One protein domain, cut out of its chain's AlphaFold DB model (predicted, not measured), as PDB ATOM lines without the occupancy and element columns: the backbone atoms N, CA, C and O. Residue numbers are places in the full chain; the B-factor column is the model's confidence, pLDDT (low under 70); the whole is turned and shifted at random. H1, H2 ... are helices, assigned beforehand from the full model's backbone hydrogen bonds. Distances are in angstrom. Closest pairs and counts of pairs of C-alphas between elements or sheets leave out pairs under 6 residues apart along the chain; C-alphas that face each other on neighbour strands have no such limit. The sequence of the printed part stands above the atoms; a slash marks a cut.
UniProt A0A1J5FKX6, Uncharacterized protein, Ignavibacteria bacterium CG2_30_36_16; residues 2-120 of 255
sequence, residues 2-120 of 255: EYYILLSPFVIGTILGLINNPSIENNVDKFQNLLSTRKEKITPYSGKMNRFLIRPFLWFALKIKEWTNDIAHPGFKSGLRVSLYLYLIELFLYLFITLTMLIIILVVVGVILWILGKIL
ATOM      1  N   GLU A   2      55.796 -60.130  31.337       74.62
ATOM      2  CA  GLU A   2      54.754 -59.163  31.739       74.62
ATOM      3  C   GLU A   2      53.397 -59.791  32.117       74.62
ATOM      4  O   GLU A   2      52.729 -59.315  33.031       74.62
ATOM      5  N   TYR A   3      53.020 -60.919  31.503       82.44
ATOM      6  CA  TYR A   3      51.741 -61.591  31.780       82.44
ATOM      7  C   TYR A   3      51.591 -62.116  33.217       82.44
ATOM      8  O   TYR A   3      50.471 -62.217  33.716       82.44
ATOM      9  N   TYR A   4      52.695 -62.430  33.903       83.81
ATOM     10  CA  TYR A   4      52.640 -62.959  35.270       83.81
ATOM     11  C   TYR A   4      52.186 -61.910  36.285       83.81
ATOM     12  O   TYR A   4      51.496 -62.248  37.244       83.81
ATOM     13  N   ILE A   5      52.523 -60.638  36.053       83.88
ATOM     14  CA  ILE A   5      52.131 -59.536  36.936       83.88
ATOM     15  C   ILE A   5      50.618 -59.325  36.840       83.88
ATOM     16  O   ILE A   5      49.944 -59.312  37.866       83.88
ATOM     17  N   LEU A   6      50.076 -59.307  35.618       84.94
ATOM     18  CA  LEU A   6      48.639 -59.154  35.361       84.94
ATOM     19  C   LEU A   6      47.791 -60.316  35.890       84.94
ATOM     20  O   LEU A   6      46.617 -60.124  36.186       84.94
ATOM     21  N   LEU A   7      48.342 -61.526  36.007       90.38
ATOM     22  CA  LEU A   7      47.618 -62.673  36.569       90.38
ATOM     23  C   LEU A   7      47.697 -62.744  38.098       90.38
ATOM     24  O   LEU A   7      46.884 -63.434  38.719       90.38
ATOM     25  N   SER A   8      48.638 -62.033  38.721       91.38
ATOM     26  CA  SER A   8      48.874 -62.133  40.163       91.38
ATOM     27  C   SER A   8      47.654 -61.766  41.028       91.38
ATOM     28  O   SER A   8      47.350 -62.542  41.942       91.38
ATOM     29  N   PRO A   9      46.855 -60.717  40.725       92.12
ATOM     30  CA  PRO A   9      45.670 -60.392  41.520       92.12
ATOM     31  C   PRO A   9      44.593 -61.477  41.453       92.12
ATOM     32  O   PRO A   9      43.917 -61.754  42.448       92.12
ATOM     33  N   PHE A  10      44.448 -62.121  40.291       91.88
ATOM     34  CA  PHE A  10      43.500 -63.211  40.083       91.88
ATOM     35  C   PHE A  10      43.901 -64.469  40.856       91.88
ATOM     36  O   PHE A  10      43.063 -65.072  41.530       91.88
ATOM     37  N   VAL A  11      45.184 -64.843  40.818       92.50
ATOM     38  CA  VAL A  11      45.704 -65.990  41.580       92.50
ATOM     39  C   VAL A  11      45.519 -65.761  43.080       92.50
ATOM     40  O   VAL A  11      44.989 -66.632  43.768       92.50
ATOM     41  N   ILE A  12      45.862 -64.568  43.579       91.06
ATOM     42  CA  ILE A  12      45.675 -64.197  44.990       91.06
ATOM     43  C   ILE A  12      44.194 -64.273  45.378       91.06
ATOM     44  O   ILE A  12      43.853 -64.903  46.379       91.06
ATOM     45  N   GLY A  13      43.296 -63.687  44.581       88.31
ATOM     46  CA  GLY A  13      41.859 -63.730  44.858       88.31
ATOM     47  C   GLY A  13      41.286 -65.144  44.849       88.31
ATOM     48  O   GLY A  13      40.483 -65.484  45.716       88.31
ATOM     49  N   THR A  14      41.738 -65.989  43.921       88.69
ATOM     50  CA  THR A  14      41.312 -67.393  43.830       88.69
ATOM     51  C   THR A  14      41.746 -68.177  45.065       88.69
ATOM     52  O   THR A  14      40.926 -68.860  45.676       88.69
ATOM     53  N   ILE A  15      43.006 -68.027  45.490       91.06
ATOM     54  CA  ILE A  15      43.531 -68.672  46.702       91.06
ATOM     55  C   ILE A  15      42.728 -68.231  47.931       91.06
ATOM     56  O   ILE A  15      42.270 -69.071  48.702       91.06
ATOM     57  N   LEU A  16      42.496 -66.926  48.102       87.62
ATOM     58  CA  LEU A  16      41.736 -66.410  49.248       87.62
ATOM     59  C   LEU A  16      40.274 -66.870  49.231       87.62
ATOM     60  O   LEU A  16      39.710 -67.148  50.290       87.62
ATOM     61  N   GLY A  17      39.671 -66.989  48.045       86.06
ATOM     62  CA  GLY A  17      38.306 -67.487  47.891       86.06
ATOM     63  C   GLY A  17      38.150 -68.953  48.294       86.06
ATOM     64  O   GLY A  17      37.138 -69.311  48.894       86.06
ATOM     65  N   LEU A  18      39.171 -69.776  48.026       88.69
ATOM     66  CA  LEU A  18      39.207 -71.190  48.408       88.69
ATOM     67  C   LEU A  18      39.428 -71.395  49.911       88.69
ATOM     68  O   LEU A  18      38.868 -72.323  50.486       88.69
ATOM     69  N   ILE A  19      40.210 -70.525  50.560       88.62
ATOM     70  CA  ILE A  19      40.507 -70.633  51.998       88.62
ATOM     71  C   ILE A  19      39.258 -70.353  52.861       88.62
ATOM     72  O   ILE A  19      39.182 -70.844  53.985       88.62
ATOM     73  N   ASN A  20      38.272 -69.598  52.348       85.81
ATOM     74  CA  ASN A  20      36.987 -69.309  53.011       85.81
ATOM     75  C   ASN A  20      37.133 -68.899  54.497       85.81
ATOM     76  O   ASN A  20      36.429 -69.398  55.373       85.81
ATOM     77  N   ASN A  21      38.093 -68.017  54.794       88.50
ATOM     78  CA  ASN A  21      38.390 -67.601  56.165       88.50
ATOM     79  C   ASN A  21      37.510 -66.401  56.590       88.50
ATOM     80  O   ASN A  21      37.623 -65.333  55.974       88.50
ATOM     81  N   PRO A  22      36.733 -66.508  57.688       86.88
ATOM     82  CA  PRO A  22      35.894 -65.419  58.205       86.88
ATOM     83  C   PRO A  22      36.666 -64.137  58.551       86.88
ATOM     84  O   PRO A  22      36.121 -63.034  58.513       86.88
ATOM     85  N   SER A  23      37.953 -64.239  58.896       88.06
ATOM     86  CA  SER A  23      38.800 -63.070  59.155       88.06
ATOM     87  C   SER A  23      39.014 -62.218  57.903       88.06
ATOM     88  O   SER A  23      39.078 -60.993  58.008       88.06
ATOM     89  N   ILE A  24      39.112 -62.844  56.726       82.44
ATOM     90  CA  ILE A  24      39.276 -62.132  55.452       82.44
ATOM     91  C   ILE A  24      37.983 -61.392  55.121       82.44
ATOM     92  O   ILE A  24      38.034 -60.205  54.814       82.44
ATOM     93  N   GLU A  25      36.841 -62.063  55.253       85.69
ATOM     94  CA  GLU A  25      35.518 -61.471  55.031       85.69
ATOM     95  C   GLU A  25      35.299 -60.241  55.923       85.69
ATOM     96  O   GLU A  25      35.063 -59.141  55.420       85.69
ATOM     97  N   ASN A  26      35.544 -60.375  57.230       88.75
ATOM     98  CA  ASN A  26      35.447 -59.261  58.177       88.75
ATOM     99  C   ASN A  26      36.361 -58.080  57.811       88.75
ATOM    100  O   ASN A  26      35.990 -56.919  57.999       88.75
ATOM    101  N   ASN A  27      37.570 -58.344  57.311       88.50
ATOM    102  CA  ASN A  27      38.498 -57.290  56.901       88.50
ATOM    103  C   ASN A  27      38.050 -56.599  55.608       88.50
ATOM    104  O   ASN A  27      38.134 -55.371  55.515       88.50
ATOM    105  N   VAL A  28      37.546 -57.361  54.636       88.00
ATOM    106  CA  VAL A  28      36.983 -56.825  53.391       88.00
ATOM    107  C   VAL A  28      35.769 -55.951  53.699       88.00
ATOM    108  O   VAL A  28      35.676 -54.836  53.187       88.00
ATOM    109  N   ASP A  29      34.889 -56.385  54.596       87.81
ATOM    110  CA  ASP A  29      33.708 -55.612  54.985       87.81
ATOM    111  C   ASP A  29      34.075 -54.343  55.764       87.81
ATOM    112  O   ASP A  29      33.538 -53.266  55.486       87.81
ATOM    113  N   LYS A  30      35.059 -54.404  56.675       90.69
ATOM    114  CA  LYS A  30      35.622 -53.206  57.329       90.69
ATOM    115  C   LYS A  30      36.167 -52.211  56.311       90.69
ATOM    116  O   LYS A  30      35.905 -51.013  56.422       90.69
ATOM    117  N   PHE A  31      36.910 -52.696  55.318       87.50
ATOM    118  CA  PHE A  31      37.442 -51.857  54.250       87.50
ATOM    119  C   PHE A  31      36.316 -51.209  53.437       87.50
ATOM    120  O   PHE A  31      36.345 -50.003  53.197       87.50
ATOM    121  N   GLN A  32      35.274 -51.964  53.088       86.56
ATOM    122  CA  GLN A  32      34.113 -51.431  52.372       86.56
ATOM    123  C   GLN A  32      33.359 -50.371  53.171       86.56
ATOM    124  O   GLN A  32      32.999 -49.336  52.611       86.56
ATOM    125  N   ASN A  33      33.153 -50.602  54.466       89.12
ATOM    126  CA  ASN A  33      32.513 -49.632  55.351       89.12
ATOM    127  C   ASN A  33      33.349 -48.350  55.455       89.12
ATOM    128  O   ASN A  33      32.819 -47.243  55.386       89.12
ATOM    129  N   LEU A  34      34.674 -48.482  55.518       88.44
ATOM    130  CA  LEU A  34      35.582 -47.340  55.481       88.44
ATOM    131  C   LEU A  34      35.482 -46.568  54.155       88.44
ATOM    132  O   LEU A  34      35.479 -45.335  54.174       88.44
ATOM    133  N   LEU A  35      35.369 -47.252  53.013       87.25
ATOM    134  CA  LEU A  35      35.192 -46.608  51.707       87.25
ATOM    135  C   LEU A  35      33.857 -45.861  51.597       87.25
ATOM    136  O   LEU A  35      33.842 -44.734  51.095       87.25
ATOM    137  N   SER A  36      32.751 -46.435  52.085       85.38
ATOM    138  CA  SER A  36      31.447 -45.759  52.083       85.38
ATOM    139  C   SER A  36      31.447 -44.531  52.990       85.38
ATOM    140  O   SER A  36      31.074 -43.448  52.539       85.38
ATOM    141  N   THR A  37      31.982 -44.645  54.211       87.62
ATOM    142  CA  THR A  37      32.118 -43.498  55.122       87.62
ATOM    143  C   THR A  37      33.008 -42.410  54.525       87.62
ATOM    144  O   THR A  37      32.731 -41.219  54.671       87.62
ATOM    145  N   ARG A  38      34.089 -42.786  53.827       83.75
ATOM    146  CA  ARG A  38      34.936 -41.813  53.129       83.75
ATOM    147  C   ARG A  38      34.175 -41.123  52.008       83.75
ATOM    148  O   ARG A  38      34.251 -39.904  51.949       83.75
ATOM    149  N   LYS A  39      33.420 -41.843  51.171       81.81
ATOM    150  CA  LYS A  39      32.600 -41.229  50.112       81.81
ATOM    151  C   LYS A  39      31.645 -40.181  50.680       81.81
ATOM    152  O   LYS A  39      31.624 -39.070  50.162       81.81
ATOM    153  N   GLU A  40      30.932 -40.497  51.759       82.56
ATOM    154  CA  GLU A  40      29.995 -39.571  52.412       82.56
ATOM    155  C   GLU A  40      30.695 -38.297  52.906       82.56
ATOM    156  O   GLU A  40      30.272 -37.192  52.560       82.56
ATOM    157  N   LYS A  41      31.831 -38.441  53.605       80.06
ATOM    158  CA  LYS A  41      32.659 -37.316  54.091       80.06
ATOM    159  C   LYS A  41      33.258 -36.459  52.974       80.06
ATOM    160  O   LYS A  41      33.579 -35.292  53.183       80.06
ATOM    161  N   ILE A  42      33.434 -37.041  51.796       71.94
ATOM    162  CA  ILE A  42      34.098 -36.449  50.634       71.94
ATOM    163  C   ILE A  42      33.128 -35.659  49.741       71.94
ATOM    164  O   ILE A  42      33.556 -34.801  48.959       71.94
ATOM    165  N   THR A  43      31.827 -35.916  49.864       62.88
ATOM    166  CA  THR A  43      30.765 -35.208  49.137       62.88
ATOM    167  C   THR A  43      30.776 -33.684  49.364       62.88
ATOM    168  O   THR A  43      30.686 -32.970  48.362       62.88
ATOM    169  N   PRO A  44      30.972 -33.156  50.595       63.31
ATOM    170  CA  PRO A  44      30.991 -31.706  50.837       63.31
ATOM    171  C   PRO A  44      32.340 -30.998  50.583       63.31
ATOM    172  O   PRO A  44      32.341 -29.796  50.334       63.31
ATOM    173  N   TYR A  45      33.489 -31.688  50.598       59.25
ATOM    174  CA  TYR A  45      34.807 -31.035  50.467       59.25
ATOM    175  C   TYR A  45      35.321 -31.020  49.012       59.25
ATOM    176  O   TYR A  45      35.741 -32.031  48.442       59.25
ATOM    177  N   SER A  46      35.299 -29.838  48.392       60.22
ATOM    178  CA  SER A  46      35.459 -29.581  46.948       60.22
ATOM    179  C   SER A  46      36.908 -29.426  46.445       60.22
ATOM    180  O   SER A  46      37.178 -28.669  45.512       60.22
ATOM    181  N   GLY A  47      37.874 -30.155  47.008       75.38
ATOM    182  CA  GLY A  47      39.257 -30.117  46.507       75.38
ATOM    183  C   GLY A  47      39.383 -30.635  45.062       75.38
ATOM    184  O   GLY A  47      38.798 -31.663  44.715       75.38
ATOM    185  N   LYS A  48      40.190 -29.974  44.212       79.00
ATOM    186  CA  LYS A  48      40.440 -30.409  42.816       79.00
ATOM    187  C   LYS A  48      40.961 -31.855  42.749       79.00
ATOM    188  O   LYS A  48      40.436 -32.654  41.982       79.00
ATOM    189  N   MET A  49      41.911 -32.222  43.614       76.06
ATOM    190  CA  MET A  49      42.454 -33.590  43.694       76.06
ATOM    191  C   MET A  49      41.376 -34.626  44.034       76.06
ATOM    192  O   MET A  49      41.303 -35.697  43.435       76.06
ATOM    193  N   ASN A  50      40.491 -34.273  44.962       81.50
ATOM    194  CA  ASN A  50      39.391 -35.127  45.366       81.50
ATOM    195  C   ASN A  50      38.419 -35.388  44.200       81.50
ATOM    196  O   ASN A  50      37.991 -36.519  43.974       81.50
ATOM    197  N   ARG A  51      38.133 -34.351  43.404       82.31
ATOM    198  CA  ARG A  51      37.253 -34.453  42.235       82.31
ATOM    199  C   ARG A  51      37.806 -35.369  41.140       82.31
ATOM    200  O   ARG A  51      37.021 -36.119  40.570       82.31
ATOM    201  N   PHE A  52      39.107 -35.299  40.852       84.12
ATOM    202  CA  PHE A  52      39.701 -35.992  39.701       84.12
ATOM    203  C   PHE A  52      40.295 -37.369  40.012       84.12
ATOM    204  O   PHE A  52      40.257 -38.226  39.140       84.12
ATOM    205  N   LEU A  53      40.809 -37.611  41.223       83.69
ATOM    206  CA  LEU A  53      41.434 -38.898  41.570       83.69
ATOM    207  C   LEU A  53      40.568 -39.731  42.517       83.69
ATOM    208  O   LEU A  53      40.301 -40.902  42.261       83.69
ATOM    209  N   ILE A  54      40.089 -39.127  43.606       85.56
ATOM    210  CA  ILE A  54      39.472 -39.885  44.702       85.56
ATOM    211  C   ILE A  54      38.020 -40.264  44.384       85.56
ATOM    212  O   ILE A  54      37.622 -41.407  44.600       85.56
ATOM    213  N   ARG A  55      37.219 -39.343  43.836       86.12
ATOM    214  CA  ARG A  55      35.824 -39.621  43.444       86.12
ATOM    215  C   ARG A  55      35.680 -40.777  42.448       86.12
ATOM    216  O   ARG A  55      34.877 -41.663  42.745       86.12
ATOM    217  N   PRO A  56      36.402 -40.815  41.309       89.00
ATOM    218  CA  PRO A  56      36.284 -41.939  40.383       89.00
ATOM    219  C   PRO A  56      36.749 -43.248  41.026       89.00
ATOM    220  O   PRO A  56      36.043 -44.246  40.911       89.00
ATOM    221  N   PHE A  57      37.850 -43.239  41.786       90.25
ATOM    222  CA  PHE A  57      38.316 -44.428  42.507       90.25
ATOM    223  C   PHE A  57      37.249 -44.983  43.462       90.25
ATOM    224  O   PHE A  57      36.910 -46.164  43.405       90.25
ATOM    225  N   LEU A  58      36.665 -44.127  44.308       88.88
ATOM    226  CA  LEU A  58      35.618 -44.526  45.252       88.88
ATOM    227  C   LEU A  58      34.346 -44.997  44.546       88.88
ATOM    228  O   LEU A  58      33.691 -45.922  45.022       88.88
ATOM    229  N   TRP A  59      33.985 -44.373  43.423       89.56
ATOM    230  CA  TRP A  59      32.846 -44.801  42.618       89.56
ATOM    231  C   TRP A  59      33.048 -46.226  42.086       89.56
ATOM    232  O   TRP A  59      32.187 -47.074  42.311       89.56
ATOM    233  N   PHE A  60      34.208 -46.522  41.490       91.75
ATOM    234  CA  PHE A  60      34.538 -47.870  41.016       91.75
ATOM    235  C   PHE A  60      34.614 -48.890  42.157       91.75
ATOM    236  O   PHE A  60      34.046 -49.975  42.050       91.75
ATOM    237  N   ALA A  61      35.249 -48.538  43.277       90.94
ATOM    238  CA  ALA A  61      35.378 -49.440  44.419       90.94
ATOM    239  C   ALA A  61      34.015 -49.836  45.021       90.94
ATOM    240  O   ALA A  61      33.824 -50.977  45.457       90.94
ATOM    241  N   LEU A  62      33.042 -48.919  45.018       89.56
ATOM    242  CA  LEU A  62      31.665 -49.218  45.421       89.56
ATOM    243  C   LEU A  62      30.891 -49.975  44.342       89.56
ATOM    244  O   LEU A  62      30.080 -50.831  44.682       89.56
ATOM    245  N   LYS A  63      31.177 -49.738  43.058       92.19
ATOM    246  CA  LYS A  63      30.582 -50.519  41.969       92.19
ATOM    247  C   LYS A  63      30.972 -51.996  42.051       92.19
ATOM    248  O   LYS A  63      30.116 -52.857  41.893       92.19
ATOM    249  N   ILE A  64      32.224 -52.286  42.414       91.31
ATOM    250  CA  ILE A  64      32.685 -53.653  42.714       91.31
ATOM    251  C   ILE A  64      31.856 -54.268  43.848       91.31
ATOM    252  O   ILE A  64      31.464 -55.432  43.768       91.31
ATOM    253  N   LYS A  65      31.544 -53.501  44.902       89.25
ATOM    254  CA  LYS A  65      30.688 -53.981  45.999       89.25
ATOM    255  C   LYS A  65      29.292 -54.344  45.492       89.25
ATOM    256  O   LYS A  65      28.823 -55.430  45.815       89.25
ATOM    257  N   GLU A  66      28.667 -53.471  44.704       90.62
ATOM    258  CA  GLU A  66      27.345 -53.713  44.109       90.62
ATOM    259  C   GLU A  66      27.342 -54.984  43.253       90.62
ATOM    260  O   GLU A  66      26.525 -55.863  43.490       90.62
ATOM    261  N   TRP A  67      28.307 -55.142  42.341       90.44
ATOM    262  CA  TRP A  67      28.389 -56.310  41.453       90.44
ATOM    263  C   TRP A  67      28.650 -57.629  42.179       90.44
ATOM    264  O   TRP A  67      28.203 -58.685  41.749       90.44
ATOM    265  N   THR A  68      29.396 -57.584  43.278       90.50
ATOM    266  CA  THR A  68      29.751 -58.789  44.037       90.50
ATOM    267  C   THR A  68      28.743 -59.124  45.134       90.50
ATOM    268  O   THR A  68      28.889 -60.148  45.799       90.50
ATOM    269  N   ASN A  69      27.740 -58.275  45.378       88.44
ATOM    270  CA  ASN A  69      26.725 -58.540  46.397       88.44
ATOM    271  C   ASN A  69      25.792 -59.691  46.013       88.44
ATOM    272  O   ASN A  69      25.386 -60.420  46.914       88.44
ATOM    273  N   ASP A  70      25.543 -59.888  44.717       91.31
ATOM    274  CA  ASP A  70      24.620 -60.907  44.193       91.31
ATOM    275  C   ASP A  70      25.186 -62.340  44.265       91.31
ATOM    276  O   ASP A  70      24.496 -63.320  43.996       91.31
ATOM    277  N   ILE A  71      26.457 -62.485  44.649       89.50
ATOM    278  CA  ILE A  71      27.140 -63.776  44.743       89.50
ATOM    279  C   ILE A  71      26.781 -64.457  46.070       89.50
ATOM    280  O   ILE A  71      27.106 -63.951  47.145       89.50
ATOM    281  N   ALA A  72      26.167 -65.641  45.987       86.75
ATOM    282  CA  ALA A  72      25.677 -66.388  47.147       86.75
ATOM    283  C   ALA A  72      26.786 -66.997  48.030       86.75
ATOM    284  O   ALA A  72      26.603 -67.132  49.236       86.75
ATOM    285  N   HIS A  73      27.936 -67.374  47.455       88.25
ATOM    286  CA  HIS A  73      28.993 -68.058  48.206       88.25
ATOM    287  C   HIS A  73      29.949 -67.058  48.896       88.25
ATOM    288  O   HIS A  73      30.650 -66.321  48.194       88.25
ATOM    289  N   PRO A  74      30.082 -67.070  50.239       82.94
ATOM    290  CA  PRO A  74      30.835 -66.059  50.997       82.94
ATOM    291  C   PRO A  74      32.349 -66.062  50.714       82.94
ATOM    292  O   PRO A  74      32.936 -65.008  50.457       82.94
ATOM    293  N   GLY A  75      32.979 -67.243  50.649       83.12
ATOM    294  CA  GLY A  75      34.401 -67.375  50.294       83.12
ATOM    295  C   GLY A  75      34.724 -66.829  48.901       83.12
ATOM    296  O   GLY A  75      35.519 -65.899  48.761       83.12
ATOM    297  N   PHE A  76      34.038 -67.330  47.867       87.44
ATOM    298  CA  PHE A  76      34.199 -66.854  46.490       87.44
ATOM    299  C   PHE A  76      33.934 -65.347  46.340       87.44
ATOM    300  O   PHE A  76      34.701 -64.646  45.681       87.44
ATOM    301  N   LYS A  77      32.902 -64.822  47.012       90.50
ATOM    302  CA  LYS A  77      32.594 -63.386  47.059       90.50
ATOM    303  C   LYS A  77      33.764 -62.566  47.604       90.50
ATOM    304  O   LYS A  77      34.138 -61.560  46.999       90.50
ATOM    305  N   SER A  78      34.362 -62.994  48.714       87.62
ATOM    306  CA  SER A  78      35.508 -62.312  49.328       87.62
ATOM    307  C   SER A  78      36.755 -62.373  48.442       87.62
ATOM    308  O   SER A  78      37.395 -61.344  48.218       87.62
ATOM    309  N   GLY A  79      37.061 -63.539  47.862       88.75
ATOM    310  CA  GLY A  79      38.191 -63.714  46.942       88.75
ATOM    311  C   GLY A  79      38.078 -62.853  45.680       88.75
ATOM    312  O   GLY A  79      39.017 -62.135  45.320       88.75
ATOM    313  N   LEU A  80      36.897 -62.838  45.053       92.12
ATOM    314  CA  LEU A  80      36.632 -62.021  43.871       92.12
ATOM    315  C   LEU A  80      36.760 -60.523  44.180       92.12
ATOM    316  O   LEU A  80      37.423 -59.803  43.436       92.12
ATOM    317  N   ARG A  81      36.204 -60.049  45.302       91.25
ATOM    318  CA  ARG A  81      36.350 -58.647  45.738       91.25
ATOM    319  C   ARG A  81      37.809 -58.236  45.878       91.25
ATOM    320  O   ARG A  81      38.184 -57.181  45.373       91.25
ATOM    321  N   VAL A  82      38.625 -59.061  46.535       90.50
ATOM    322  CA  VAL A  82      40.053 -58.770  46.726       90.50
ATOM    323  C   VAL A  82      40.774 -58.677  45.382       90.50
ATOM    324  O   VAL A  82      41.475 -57.693  45.157       90.50
ATOM    325  N   SER A  83      40.551 -59.627  44.463       93.06
ATOM    326  CA  SER A  83      41.163 -59.562  43.124       93.06
ATOM    327  C   SER A  83      40.778 -58.289  42.367       93.06
ATOM    328  O   SER A  83      41.647 -57.598  41.843       93.06
ATOM    329  N   LEU A  84      39.492 -57.920  42.375       93.12
ATOM    330  CA  LEU A  84      39.001 -56.722  41.698       93.12
ATOM    331  C   LEU A  84      39.562 -55.436  42.317       93.12
ATOM    332  O   LEU A  84      39.876 -54.500  41.584       93.12
ATOM    333  N   TYR A  85      39.725 -55.372  43.642       92.38
ATOM    334  CA  TYR A  85      40.361 -54.222  44.290       92.38
ATOM    335  C   TYR A  85      41.844 -54.100  43.949       92.38
ATOM    336  O   TYR A  85      42.313 -52.988  43.717       92.38
ATOM    337  N   LEU A  86      42.570 -55.215  43.884       92.75
ATOM    338  CA  LEU A  86      43.970 -55.218  43.465       92.75
ATOM    339  C   LEU A  86      44.114 -54.740  42.013       92.75
ATOM    340  O   LEU A  86      44.896 -53.826  41.764       92.75
ATOM    341  N   TYR A  87      43.280 -55.236  41.092       94.12
ATOM    342  CA  TYR A  87      43.240 -54.734  39.712       94.12
ATOM    343  C   TYR A  87      42.897 -53.246  39.632       94.12
ATOM    344  O   TYR A  87      43.487 -52.512  38.842       94.12
ATOM    345  N   LEU A  88      41.956 -52.780  40.456       93.06
ATOM    346  CA  LEU A  88      41.608 -51.364  40.511       93.06
ATOM    347  C   LEU A  88      42.805 -50.515  40.966       93.06
ATOM    348  O   LEU A  88      43.059 -49.461  40.389       93.06
ATOM    349  N   ILE A  89      43.549 -50.962  41.979       92.00
ATOM    350  CA  ILE A  89      44.749 -50.265  42.464       92.00
ATOM    351  C   ILE A  89      45.831 -50.237  41.380       92.00
ATOM    352  O   ILE A  89      46.371 -49.166  41.104       92.00
ATOM    353  N   GLU A  90      46.115 -51.372  40.739       92.44
ATOM    354  CA  GLU A  90      47.089 -51.459  39.644       92.44
ATOM    355  C   GLU A  90      46.727 -50.528  38.483       92.44
ATOM    356  O   GLU A  90      47.578 -49.775  38.009       92.44
ATOM    357  N   LEU A  91      45.454 -50.502  38.077       92.44
ATOM    358  CA  LEU A  91      44.962 -49.608  37.030       92.44
ATOM    359  C   LEU A  91      45.203 -48.135  37.384       92.44
ATOM    360  O   LEU A  91      45.683 -47.367  36.552       92.44
ATOM    361  N   PHE A  92      44.883 -47.724  38.614       91.69
ATOM    362  CA  PHE A  92      45.083 -46.340  39.049       91.69
ATOM    363  C   PHE A  92      46.566 -45.968  39.162       91.69
ATOM    364  O   PHE A  92      46.931 -44.848  38.802       91.69
ATOM    365  N   LEU A  93      47.427 -46.888  39.607       92.50
ATOM    366  CA  LEU A  93      48.878 -46.684  39.615       92.50
ATOM    367  C   LEU A  93      49.425 -46.522  38.196       92.50
ATOM    368  O   LEU A  93      50.187 -45.591  37.938       92.50
ATOM    369  N   TYR A  94      48.993 -47.368  37.261       93.12
ATOM    370  CA  TYR A  94      49.369 -47.259  35.854       93.12
ATOM    371  C   TYR A  94      48.919 -45.919  35.248       93.12
ATOM    372  O   TYR A  94      49.713 -45.213  34.622       93.12
ATOM    373  N   LEU A  95      47.670 -45.510  35.490       91.94
ATOM    374  CA  LEU A  95      47.163 -44.203  35.057       91.94
ATOM    375  C   LEU A  95      47.966 -43.042  35.658       91.94
ATOM    376  O   LEU A  95      48.247 -42.066  34.967       91.94
ATOM    377  N   PHE A  96      48.376 -43.140  36.922       90.94
ATOM    378  CA  PHE A  96      49.206 -42.116  37.551       90.94
ATOM    379  C   PHE A  96      50.592 -42.026  36.899       90.94
ATOM    380  O   PHE A  96      51.011 -40.935  36.521       90.94
ATOM    381  N   ILE A  97      51.265 -43.163  36.689       94.31
ATOM    382  CA  ILE A  97      52.581 -43.221  36.034       94.31
ATOM    383  C   ILE A  97      52.507 -42.650  34.613       94.31
ATOM    384  O   ILE A  97      53.318 -41.802  34.247       94.31
ATOM    385  N   THR A  98      51.519 -43.071  33.820       94.19
ATOM    386  CA  THR A  98      51.331 -42.563  32.449       94.19
ATOM    387  C   THR A  98      51.070 -41.056  32.423       94.19
ATOM    388  O   THR A  98      51.662 -40.355  31.602       94.19
ATOM    389  N   LEU A  99      50.268 -40.528  33.356       93.25
ATOM    390  CA  LEU A  99      50.034 -39.089  33.495       93.25
ATOM    391  C   LEU A  99      51.326 -38.337  33.851       93.25
ATOM    392  O   LEU A  99      51.619 -37.305  33.247       93.25
ATOM    393  N   THR A 100      52.117 -38.848  34.799       94.62
ATOM    394  CA  THR A 100      53.408 -38.253  35.173       94.62
ATOM    395  C   THR A 100      54.377 -38.235  33.992       94.62
ATOM    396  O   THR A 100      54.991 -37.201  33.731       94.62
ATOM    397  N   MET A 101      54.476 -39.331  33.236       96.38
ATOM    398  CA  MET A 101      55.319 -39.400  32.037       96.38
ATOM    399  C   MET A 101      54.879 -38.393  30.971       96.38
ATOM    400  O   MET A 101      55.719 -37.713  30.387       96.38
ATOM    401  N   LEU A 102      53.569 -38.230  30.759       97.12
ATOM    402  CA  LEU A 102      53.023 -37.238  29.830       97.12
ATOM    403  C   LEU A 102      53.399 -35.810  30.253       97.12
ATOM    404  O   LEU A 102      53.843 -35.022  29.419       97.12
ATOM    405  N   ILE A 103      53.290 -35.483  31.545       97.12
ATOM    406  CA  ILE A 103      53.700 -34.174  32.077       97.12
ATOM    407  C   ILE A 103      55.195 -33.931  31.834       97.12
ATOM    408  O   ILE A 103      55.561 -32.852  31.374       97.12
ATOM    409  N   ILE A 104      56.051 -34.923  32.092       97.81
ATOM    410  CA  ILE A 104      57.497 -34.815  31.837       97.81
ATOM    411  C   ILE A 104      57.761 -34.536  30.353       97.81
ATOM    412  O   ILE A 104      58.519 -33.622  30.035       97.81
ATOM    413  N   ILE A 105      57.100 -35.260  29.445       98.12
ATOM    414  CA  ILE A 105      57.224 -35.041  27.998       98.12
ATOM    415  C   ILE A 105      56.812 -33.613  27.625       98.12
ATOM    416  O   ILE A 105      57.546 -32.939  26.906       98.12
ATOM    417  N   LEU A 106      55.683 -33.117  28.140       98.12
ATOM    418  CA  LEU A 106      55.232 -31.744  27.886       98.12
ATOM    419  C   LEU A 106      56.228 -30.698  28.393       98.12
ATOM    420  O   LEU A 106      56.461 -29.705  27.707       98.12
ATOM    421  N   VAL A 107      56.837 -30.918  29.561       98.25
ATOM    422  CA  VAL A 107      57.878 -30.030  30.098       98.25
ATOM    423  C   VAL A 107      59.104 -30.033  29.191       98.25
ATOM    424  O   VAL A 107      59.584 -28.963  28.827       98.25
ATOM    425  N   VAL A 108      59.581 -31.208  28.773       98.38
ATOM    426  CA  VAL A 108      60.726 -31.332  27.856       98.38
ATOM    427  C   VAL A 108      60.440 -30.625  26.531       98.38
ATOM    428  O   VAL A 108      61.259 -29.829  26.075       98.38
ATOM    429  N   VAL A 109      59.263 -30.840  25.941       98.38
ATOM    430  CA  VAL A 109      58.835 -30.147  24.715       98.38
ATOM    431  C   VAL A 109      58.767 -28.636  24.934       98.38
ATOM    432  O   VAL A 109      59.260 -27.882  24.101       98.38
ATOM    433  N   GLY A 110      58.218 -28.179  26.060       97.88
ATOM    434  CA  GLY A 110      58.169 -26.761  26.414       97.88
ATOM    435  C   GLY A 110      59.557 -26.129  26.523       97.88
ATOM    436  O   GLY A 110      59.767 -25.031  26.014       97.88
ATOM    437  N   VAL A 111      60.525 -26.834  27.114       98.19
ATOM    438  CA  VAL A 111      61.926 -26.391  27.188       98.19
ATOM    439  C   VAL A 111      62.554 -26.327  25.796       98.19
ATOM    440  O   VAL A 111      63.192 -25.331  25.469       98.19
ATOM    441  N   ILE A 112      62.339 -27.340  24.952       98.00
ATOM    442  CA  ILE A 112      62.834 -27.348  23.567       98.00
ATOM    443  C   ILE A 112      62.257 -26.163  22.785       98.00
ATOM    444  O   ILE A 112      63.008 -25.433  22.140       98.00
ATOM    445  N   LEU A 113      60.946 -25.927  22.873       97.44
ATOM    446  CA  LEU A 113      60.288 -24.791  22.224       97.44
ATOM    447  C   LEU A 113      60.787 -23.451  22.766       97.44
ATOM    448  O   LEU A 113      60.961 -22.517  21.992       97.44
ATOM    449  N   TRP A 114      61.051 -23.351  24.068       97.06
ATOM    450  CA  TRP A 114      61.620 -22.147  24.668       97.06
ATOM    451  C   TRP A 114      63.031 -21.862  24.141       97.06
ATOM    452  O   TRP A 114      63.315 -20.727  23.760       97.06
ATOM    453  N   ILE A 115      63.888 -22.886  24.039       96.38
ATOM    454  CA  ILE A 115      65.232 -22.769  23.449       96.38
ATOM    455  C   ILE A 115      65.137 -22.361  21.975       96.38
ATOM    456  O   ILE A 115      65.804 -21.415  21.560       96.38
ATOM    457  N   LEU A 116      64.283 -23.025  21.190       95.31
ATOM    458  CA  LEU A 116      64.066 -22.697  19.778       95.31
ATOM    459  C   LEU A 116      63.538 -21.272  19.602       95.31
ATOM    460  O   LEU A 116      64.027 -20.544  18.746       95.31
ATOM    461  N   GLY A 117      62.591 -20.852  20.441       94.56
ATOM    462  CA  GLY A 117      62.069 -19.490  20.460       94.56
ATOM    463  C   GLY A 117      63.158 -18.468  20.773       94.56
ATOM    464  O   GLY A 117      63.231 -17.446  20.106       94.56
ATOM    465  N   LYS A 118      64.056 -18.763  21.718       92.00
ATOM    466  CA  LYS A 118      65.224 -17.924  22.024       92.00
ATOM    467  C   LYS A 118      66.181 -17.808  20.837       92.00
ATOM    468  O   LYS A 118      66.639 -16.708  20.556       92.00
ATOM    469  N   ILE A 119      66.464 -18.909  20.140       92.38
ATOM    470  CA  ILE A 119      67.339 -18.915  18.956       92.38
ATOM    471  C   ILE A 119      66.698 -18.124  17.809       92.38
ATOM    472  O   ILE A 119      67.363 -17.298  17.190       92.38
ATOM    473  N   LEU A 120      65.403 -18.331  17.556       86.81
ATOM    474  CA  LEU A 120      64.655 -17.617  16.519       86.81
ATOM    475  C   LEU A 120      64.488 -16.126  16.845       86.81
ATOM    476  O   LEU A 120      64.642 -15.299  15.956       86.81
TER     477      LEU A 120
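AT A GLANCE: This is residues 2 to 120 of the 255 residues of an uncharacterized protein of Ignavibacteria bacterium CG2_30_36_16 (UniProt A0A1J5FKX6). One very long helix, H4, makes the long axis; H1 packs on one side of its first half, the hairpin of H2 and H3 on the other, and residues 97 to 120 stick out. The 119 printed residues, all helix by class, hold H1 to H4 in chain order and no named strand. The whole is only just loose, close to extended, with a radius of gyration of the C-alphas of 20.1 A, spanning 69 by 41 by 20 A.

HOW THE PARTS SIT: Start at the hub, H4, residues 74 to 120. H1, residues 2 to 19, touches it at a shallow tilt of 25 degrees, opposite ways; the closest C-alphas, of Gly 17 and Gly 79, are 3.9 A apart. H3, residues 48 to 69, forms hairpins with H4, closest C-alphas Thr 68 and Lys 77 at 6.2 A, and with H2, residues 22 to 42, closest C-alphas Lys 39 and Leu 58 at 6.6 A. H1 and H3 are apart. Every O i to N i+4 pair is within hydrogen-bond range in H2 and H4, 11 of 14 in H1 and 16 of 18 in H3.

IN THESE COORDINATES: Find C-alpha 74 at (30.835, -66.059, 50.997); H4 runs 68.4 A to C-alpha 120 at (64.655, -17.617, 16.519).

THE WHOLE: The printed part has no cut; residues 43 to 46 are under pLDDT 70.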